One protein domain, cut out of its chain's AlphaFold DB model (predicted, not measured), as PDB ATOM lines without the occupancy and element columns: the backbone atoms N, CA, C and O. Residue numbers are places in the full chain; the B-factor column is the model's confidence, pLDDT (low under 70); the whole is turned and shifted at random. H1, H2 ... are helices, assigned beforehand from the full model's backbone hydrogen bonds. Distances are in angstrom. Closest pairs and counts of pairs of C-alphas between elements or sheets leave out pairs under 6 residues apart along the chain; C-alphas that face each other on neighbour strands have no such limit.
ATOM      1  N   GLY A  11     118.309 126.546 100.538       75.00
ATOM      2  CA  GLY A  11     118.809 125.886 101.749       75.00
ATOM      3  C   GLY A  11     119.589 124.592 101.487       75.00
ATOM      4  O   GLY A  11     120.526 124.581 100.693       75.00
ATOM      5  N   ILE A  12     119.237 123.509 102.194       75.31
ATOM      6  CA  ILE A  12     119.977 122.230 102.175       75.31
ATOM      7  C   ILE A  12     119.937 121.569 100.788       75.31
ATOM      8  O   ILE A  12     120.919 120.965 100.363       75.31
ATOM      9  N   LEU A  13     118.838 121.724 100.042       78.12
ATOM     10  CA  LEU A  13     118.728 121.189  98.680       78.12
ATOM     11  C   LEU A  13     119.718 121.859  97.719       78.12
ATOM     12  O   LEU A  13     120.344 121.167  96.918       78.12
ATOM     13  N   GLY A  14     119.918 123.173  97.849       79.56
ATOM     14  CA  GLY A  14     120.914 123.916  97.079       79.56
ATOM     15  C   GLY A  14     122.343 123.485  97.407       79.56
ATOM     16  O   GLY A  14     123.155 123.315  96.504       79.56
ATOM     17  N   LEU A  15     122.635 123.202  98.683       82.38
ATOM     18  CA  LEU A  15     123.927 122.635  99.095       82.38
ATOM     19  C   LEU A  15     124.164 121.250  98.491       82.38
ATOM     20  O   LEU A  15     125.253 120.965  98.001       82.38
ATOM     21  N   ARG A  16     123.137 120.393  98.472       85.06
ATOM     22  CA  ARG A  16     123.242 119.074  97.838       85.06
ATOM     23  C   ARG A  16     123.488 119.186  96.335       85.06
ATOM     24  O   ARG A  16     124.218 118.374  95.780       85.06
ATOM     25  N   GLN A  17     122.886 120.180  95.683       85.50
ATOM     26  CA  GLN A  17     123.107 120.442  94.266       85.50
ATOM     27  C   GLN A  17     124.536 120.937  93.998       85.50
ATOM     28  O   GLN A  17     125.172 120.434  93.078       85.50
ATOM     29  N   LEU A  18     125.081 121.828  94.832       83.94
ATOM     30  CA  LEU A  18     126.491 122.241  94.755       83.94
ATOM     31  C   LEU A  18     127.452 121.052  94.902       83.94
ATOM     32  O   LEU A  18     128.405 120.935  94.147       83.94
ATOM     33  N   LEU A  19     127.168 120.126  95.822       88.25
ATOM     34  CA  LEU A  19     127.988 118.925  96.033       88.25
ATOM     35  C   LEU A  19     127.825 117.848  94.947       88.25
ATOM     36  O   LEU A  19     128.554 116.854  94.972       88.25
ATOM     37  N   SER A  20     126.850 117.997  94.043       88.81
ATOM     38  CA  SER A  20     126.636 117.043  92.947       88.81
ATOM     39  C   SER A  20     127.615 117.242  91.795       88.81
ATOM     40  O   SER A  20     127.944 116.273  91.112       88.81
ATOM     41  N   ASP A  21     128.099 118.470  91.611       91.81
ATOM     42  CA  ASP A  21     129.169 118.756  90.671       91.81
ATOM     43  C   ASP A  21     130.530 118.409  91.289       91.81
ATOM     44  O   ASP A  21     130.819 118.746  92.440       91.81
ATOM     45  N   ARG A  22     131.362 117.700  90.524       92.19
ATOM     46  CA  ARG A  22     132.636 117.170  91.014       92.19
ATOM     47  C   ARG A  22     133.646 118.285  91.256       92.19
ATOM     48  O   ARG A  22     134.282 118.283  92.305       92.19
ATOM     49  N   GLU A  23     133.771 119.223  90.326       92.44
ATOM     50  CA  GLU A  23     134.750 120.310  90.422       92.44
ATOM     51  C   GLU A  23     134.400 121.248  91.581       92.44
ATOM     52  O   GLU A  23     135.238 121.537  92.439       92.44
ATOM     53  N   THR A  24     133.118 121.608  91.697       92.19
ATOM     54  CA  THR A  24     132.604 122.365  92.841       92.19
ATOM     55  C   THR A  24     132.870 121.640  94.164       92.19
ATOM     56  O   THR A  24     133.307 122.253  95.140       92.19
ATOM     57  N   LYS A  25     132.642 120.321  94.221       93.50
ATOM     58  CA  LYS A  25     132.899 119.513  95.420       93.50
ATOM     59  C   LYS A  25     134.383 119.491  95.800       93.50
ATOM     60  O   LYS A  25     134.695 119.589  96.986       93.50
ATOM     61  N   GLU A  26     135.284 119.372  94.828       95.38
ATOM     62  CA  GLU A  26     136.736 119.418  95.051       95.38
ATOM     63  C   GLU A  26     137.174 120.787  95.590       95.38
ATOM     64  O   GLU A  26     137.945 120.853  96.550       95.38
ATOM     65  N   ALA A  27     136.608 121.878  95.070       94.94
ATOM     66  CA  ALA A  27     136.872 123.224  95.571       94.94
ATOM     67  C   ALA A  27     136.389 123.416  97.024       94.94
ATOM     68  O   ALA A  27     137.125 123.940  97.860       94.94
ATOM     69  N   ILE A  28     135.190 122.920  97.357       94.31
ATOM     70  CA  ILE A  28     134.670 122.929  98.737       94.31
ATOM     71  C   ILE A  28     135.567 122.098  99.664       94.31
ATOM     72  O   ILE A  28     135.855 122.520 100.783       94.31
ATOM     73  N   GLN A  29     136.023 120.924  99.214       95.38
ATOM     74  CA  GLN A  29     136.940 120.088  99.988       95.38
ATOM     75  C   GLN A  29     138.256 120.821 100.270       95.38
ATOM     76  O   GLN A  29     138.739 120.766 101.396       95.38
ATOM     77  N   ALA A  30     138.824 121.516  99.282       95.75
ATOM     78  CA  ALA A  30     140.056 122.281  99.458       95.75
ATOM     79  C   ALA A  30     139.902 123.388 100.517       95.75
ATOM     80  O   ALA A  30     140.763 123.532 101.386       95.75
ATOM     81  N   ASP A  31     138.780 124.112 100.499       94.00
ATOM     82  CA  ASP A  31     138.478 125.139 101.505       94.00
ATOM     83  C   ASP A  31     138.295 124.544 102.907       94.00
ATOM     84  O   ASP A  31     138.781 125.093 103.899       94.00
ATOM     85  N   LEU A  32     137.641 123.384 103.009       94.25
ATOM     86  CA  LEU A  32     137.486 122.683 104.282       94.25
ATOM     87  C   LEU A  32     138.829 122.195 104.824       94.25
ATOM     88  O   LEU A  32     139.098 122.402 106.009       94.25
ATOM     89  N   LEU A  33     139.693 121.636 103.973       94.81
ATOM     90  CA  LEU A  33     141.032 121.191 104.362       94.81
ATOM     91  C   LEU A  33     141.884 122.349 104.888       94.81
ATOM     92  O   LEU A  33     142.572 122.182 105.892       94.81
ATOM     93  N   ALA A  34     141.778 123.538 104.284       91.06
ATOM     94  CA  ALA A  34     142.447 124.743 104.781       91.06
ATOM     95  C   ALA A  34     141.982 125.139 106.197       91.06
ATOM     96  O   ALA A  34     142.754 125.700 106.970       91.06
ATOM     97  N   SER A  35     140.739 124.805 106.561       89.00
ATOM     98  CA  SER A  35     140.191 124.991 107.913       89.00
ATOM     99  C   SER A  35     140.408 123.797 108.860       89.00
ATOM    100  O   SER A  35     139.913 123.820 109.989       89.00
ATOM    101  N   GLY A  36     141.113 122.748 108.418       92.31
ATOM    102  CA  GLY A  36     141.339 121.519 109.189       92.31
ATOM    103  C   GLY A  36     140.122 120.592 109.279       92.31
ATOM    104  O   GLY A  36     140.020 119.809 110.220       92.31
ATOM    105  N   ARG A  37     139.178 120.688 108.335       93.62
ATOM    106  CA  ARG A  37     137.947 119.879 108.272       93.62
ATOM    107  C   ARG A  37     137.875 119.101 106.958       93.62
ATOM    108  O   ARG A  37     138.604 119.387 106.012       93.62
ATOM    109  N   THR A  38     136.970 118.131 106.866       95.06
ATOM    110  CA  THR A  38     136.762 117.339 105.643       95.06
ATOM    111  C   THR A  38     135.278 117.102 105.366       95.06
ATOM    112  O   THR A  38     134.482 116.991 106.295       95.06
ATOM    113  N   LEU A  39     134.888 116.980 104.088       93.56
ATOM    114  CA  LEU A  39     133.520 116.590 103.714       93.56
ATOM    115  C   LEU A  39     133.145 115.194 104.218       93.56
ATOM    116  O   LEU A  39     131.957 114.899 104.314       93.56
ATOM    117  N   ALA A  40     134.123 114.339 104.530       93.19
ATOM    118  CA  ALA A  40     133.857 113.020 105.102       93.19
ATOM    119  C   ALA A  40     133.157 113.106 106.472       93.19
ATOM    120  O   ALA A  40     132.375 112.221 106.808       93.19
ATOM    121  N   ASP A  41     133.371 114.198 107.211       93.12
ATOM    122  CA  ASP A  41     132.770 114.431 108.527       93.12
ATOM    123  C   ASP A  41     131.387 115.096 108.433       93.12
ATOM    124  O   ASP A  41     130.765 115.394 109.457       93.12
ATOM    125  N   LEU A  42     130.887 115.371 107.223       91.50
ATOM    126  CA  LEU A  42     129.638 116.097 107.025       91.50
ATOM    127  C   LEU A  42     128.441 115.316 107.584       91.50
ATOM    128  O   LEU A  42     128.162 114.188 107.187       91.50
ATOM    129  N   GLY A  43     127.686 115.960 108.472       86.94
ATOM    130  CA  GLY A  43     126.561 115.348 109.182       86.94
ATOM    131  C   GLY A  43     126.945 114.732 110.529       86.94
ATOM    132  O   GLY A  43     126.060 114.272 111.246       86.94
ATOM    133  N   THR A  44     128.226 114.767 110.901       92.44
ATOM    134  CA  THR A  44     128.683 114.457 112.260       92.44
ATOM    135  C   THR A  44     128.700 115.719 113.130       92.44
ATOM    136  O   THR A  44     128.441 116.830 112.664       92.44
ATOM    137  N   TRP A  45     129.039 115.565 114.412       89.25
ATOM    138  CA  TRP A  45     129.269 116.694 115.317       89.25
ATOM    139  C   TRP A  45     130.511 117.521 114.938       89.25
ATOM    140  O   TRP A  45     130.602 118.684 115.326       89.25
ATOM    141  N   ALA A  46     131.452 116.948 114.176       90.38
ATOM    142  CA  ALA A  46     132.659 117.637 113.727       90.38
ATOM    143  C   ALA A  46     132.394 118.579 112.537       90.38
ATOM    144  O   ALA A  46     133.110 119.567 112.366       90.38
ATOM    145  N   LEU A  47     131.361 118.321 111.728       93.19
ATOM    146  CA  LEU A  47     130.936 119.206 110.643       93.19
ATOM    147  C   LEU A  47     129.430 119.068 110.399       93.19
ATOM    148  O   LEU A  47     128.975 118.199 109.651       93.19
ATOM    149  N   SER A  48     128.634 119.951 111.001       91.94
ATOM    150  CA  SER A  48     127.191 119.956 110.766       91.94
ATOM    151  C   SER A  48     126.835 120.598 109.416       91.94
ATOM    152  O   SER A  48     127.584 121.395 108.847       91.94
ATOM    153  N   TRP A  49     125.632 120.309 108.904       89.31
ATOM    154  CA  TRP A  49     125.092 120.991 107.716       89.31
ATOM    155  C   TRP A  49     124.976 122.508 107.900       89.31
ATOM    156  O   TRP A  49     125.065 123.266 106.932       89.31
ATOM    157  N   TRP A  50     124.762 122.948 109.140       89.50
ATOM    158  CA  TRP A  50     124.743 124.362 109.485       89.50
ATOM    159  C   TRP A  50     126.141 124.974 109.393       89.50
ATOM    160  O   TRP A  50     126.294 126.023 108.770       89.50
ATOM    161  N   ASP A  51     127.162 124.293 109.915       91.44
ATOM    162  CA  ASP A  51     128.551 124.761 109.855       91.44
ATOM    163  C   ASP A  51     129.034 124.874 108.414       91.44
ATOM    164  O   ASP A  51     129.591 125.900 108.031       91.44
ATOM    165  N   LEU A  52     128.737 123.868 107.582       91.69
ATOM    166  CA  LEU A  52     129.042 123.917 106.153       91.69
ATOM    167  C   LEU A  52     128.381 125.131 105.487       91.69
ATOM    168  O   LEU A  52     129.022 125.855 104.728       91.69
ATOM    169  N   LYS A  53     127.106 125.396 105.789       90.06
ATOM    170  CA  LYS A  53     126.400 126.567 105.258       90.06
ATOM    171  C   LYS A  53     127.050 127.881 105.704       90.06
ATOM    172  O   LYS A  53     127.167 128.794 104.889       90.06
ATOM    173  N   CYS A  54     127.448 127.989 106.970       90.75
ATOM    174  CA  CYS A  54     128.132 129.167 107.503       90.75
ATOM    175  C   CYS A  54     129.487 129.382 106.824       90.75
ATOM    176  O   CYS A  54     129.756 130.493 106.368       90.75
ATOM    177  N   LEU A  55     130.284 128.320 106.680       91.06
ATOM    178  CA  LEU A  55     131.576 128.350 105.995       91.06
ATOM    179  C   LEU A  55     131.431 128.811 104.545       91.06
ATOM    180  O   LEU A  55     132.128 129.723 104.124       91.06
ATOM    181  N   LEU A  56     130.476 128.255 103.799       90.31
ATOM    182  CA  LEU A  56     130.259 128.631 102.400       90.31
ATOM    183  C   LEU A  56     129.742 130.066 102.244       90.31
ATOM    184  O   LEU A  56     130.095 130.750 101.287       90.31
ATOM    185  N   ARG A  57     128.910 130.537 103.179       89.69
ATOM    186  CA  ARG A  57     128.334 131.888 103.126       89.69
ATOM    187  C   ARG A  57     129.319 132.980 103.545       89.69
ATOM    188  O   ARG A  57     129.218 134.093 103.041       89.69
ATOM    189  N   HIS A  58     130.231 132.669 104.461       90.44
ATOM    190  CA  HIS A  58     131.176 133.617 105.058       90.44
ATOM    191  C   HIS A  58     132.637 133.248 104.769       90.44
ATOM    192  O   HIS A  58     133.532 133.566 105.549       90.44
ATOM    193  N   ARG A  59     132.874 132.558 103.652       88.94
ATOM    194  CA  ARG A  59     134.206 132.156 103.190       88.94
ATOM    195  C   ARG A  59     135.121 133.369 102.973       88.94
ATOM    196  O   ARG A  59     134.635 134.426 102.559       88.94
ATOM    197  N   PRO A  60     136.438 133.222 103.201       86.50
ATOM    198  CA  PRO A  60     137.395 134.269 102.877       86.50
ATOM    199  C   PRO A  60     137.428 134.532 101.365       86.50
ATOM    200  O   PRO A  60     137.168 133.642 100.543       86.50
ATOM    201  N   GLN A  61     137.763 135.773 101.014       84.31
ATOM    202  CA  GLN A  61     137.959 136.190  99.630       84.31
ATOM    203  C   GLN A  61     139.111 135.398  98.997       84.31
ATOM    204  O   GLN A  61     140.138 135.183  99.641       84.31
ATOM    205  N   GLY A  62     138.933 134.932  97.758       85.88
ATOM    206  CA  GLY A  62     139.943 134.114  97.077       85.88
ATOM    207  C   GLY A  62     140.011 132.652  97.538       85.88
ATOM    208  O   GLY A  62     140.946 131.935  97.167       85.88
ATOM    209  N   SER A  63     139.024 132.180  98.311       92.19
ATOM    210  CA  SER A  63     138.843 130.749  98.610       92.19
ATOM    211  C   SER A  63     138.811 129.899  97.328       92.19
ATOM    212  O   SER A  63     138.503 130.392  96.242       92.19
ATOM    213  N   ALA A  64     139.164 128.616  97.409       93.12
ATOM    214  CA  ALA A  64     139.190 127.718  96.256       93.12
ATOM    215  C   ALA A  64     137.836 127.680  95.536       93.12
ATOM    216  O   ALA A  64     137.795 127.754  94.307       93.12
ATOM    217  N   LEU A  65     136.731 127.670  96.286       92.06
ATOM    218  CA  LEU A  65     135.398 127.771  95.704       92.06
ATOM    219  C   LEU A  65     135.150 129.126  95.029       92.06
ATOM    220  O   LEU A  65     134.384 129.204  94.076       92.06
ATOM    221  N   ASP A  66     135.735 130.217  95.519       91.19
ATOM    222  CA  ASP A  66     135.575 131.548  94.917       91.19
ATOM    223  C   ASP A  66     136.272 131.607  93.559       91.19
ATOM    224  O   ASP A  66     135.674 131.986  92.555       91.19
ATOM    225  N   ARG A  67     137.496 131.075  93.507       91.88
ATOM    226  CA  ARG A  67     138.276 130.923  92.273       91.88
ATOM    227  C   ARG A  67     137.581 130.029  91.251       91.88
ATOM    228  O   ARG A  67     137.641 130.316  90.061       91.88
ATOM    229  N   HIS A  68     136.914 128.971  91.709       92.56
ATOM    230  CA  HIS A  68     136.169 128.068  90.837       92.56
ATOM    231  C   HIS A  68     134.892 128.713  90.275       92.56
ATOM    232  O   HIS A  68     134.632 128.616  89.079       92.56
ATOM    233  N   LEU A  69     134.110 129.410  91.110       89.69
ATOM    234  CA  LEU A  69     132.859 130.048  90.676       89.69
ATOM    235  C   LEU A  69     133.087 131.295  89.814       89.69
ATOM    236  O   LEU A  69     132.222 131.665  89.022       89.69
TER     237      LEU A  69
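This is residues 11 to 69 of the 217 residues of an uncharacterized protein of Rhodococcus rhodnii (UniProt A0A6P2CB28). The longest helix, H2, has the short last helix, H4, packed beside it, while H1 meets the first turns of H2 nearly at right angles. H3, reached through the long loop of residues 35 to 48, sits across from H2 with its first residue close to H1. The 59 printed residues hold four named helices, H1 to H4, and no named strand: all helix. The whole is compact, with a radius of gyration of the C-alphas of 10.5 A, and spans 28 by 24 by 18 A.

H1, residues 12 to 18, and H2, residues 22 to 34, are close but not clearly touching, C-alphas 18 and 24 being closest at 6.4 A, and about perpendicular at 73 degrees. H3, residues 49 to 57, and H2 are near each other, with 8 pairs of C-alphas within 10 A. H4, residues 64 to 69, touches H2 at a shallow tilt of 30 degrees, opposite ways; C-alphas 27 and 65 are closest, 4.8 A apart. In these four helices every O i to N i+4 pair is within hydrogen-bond range.

H1 begins at C-alpha 12 (119.977, 122.230, 102.175) and is 9.9 A long; H2 is 18.5 A, H3 12.3 A and H4 8.8 A, ending at C-alpha 69 (132.859, 130.048, 90.676).

The farthest C-alphas, of Trp 45 and Arg 67, are 28.5 A apart. The printed part has no cut, the link H2 to H3 is long, and no printed residue is under 70 in pLDDT.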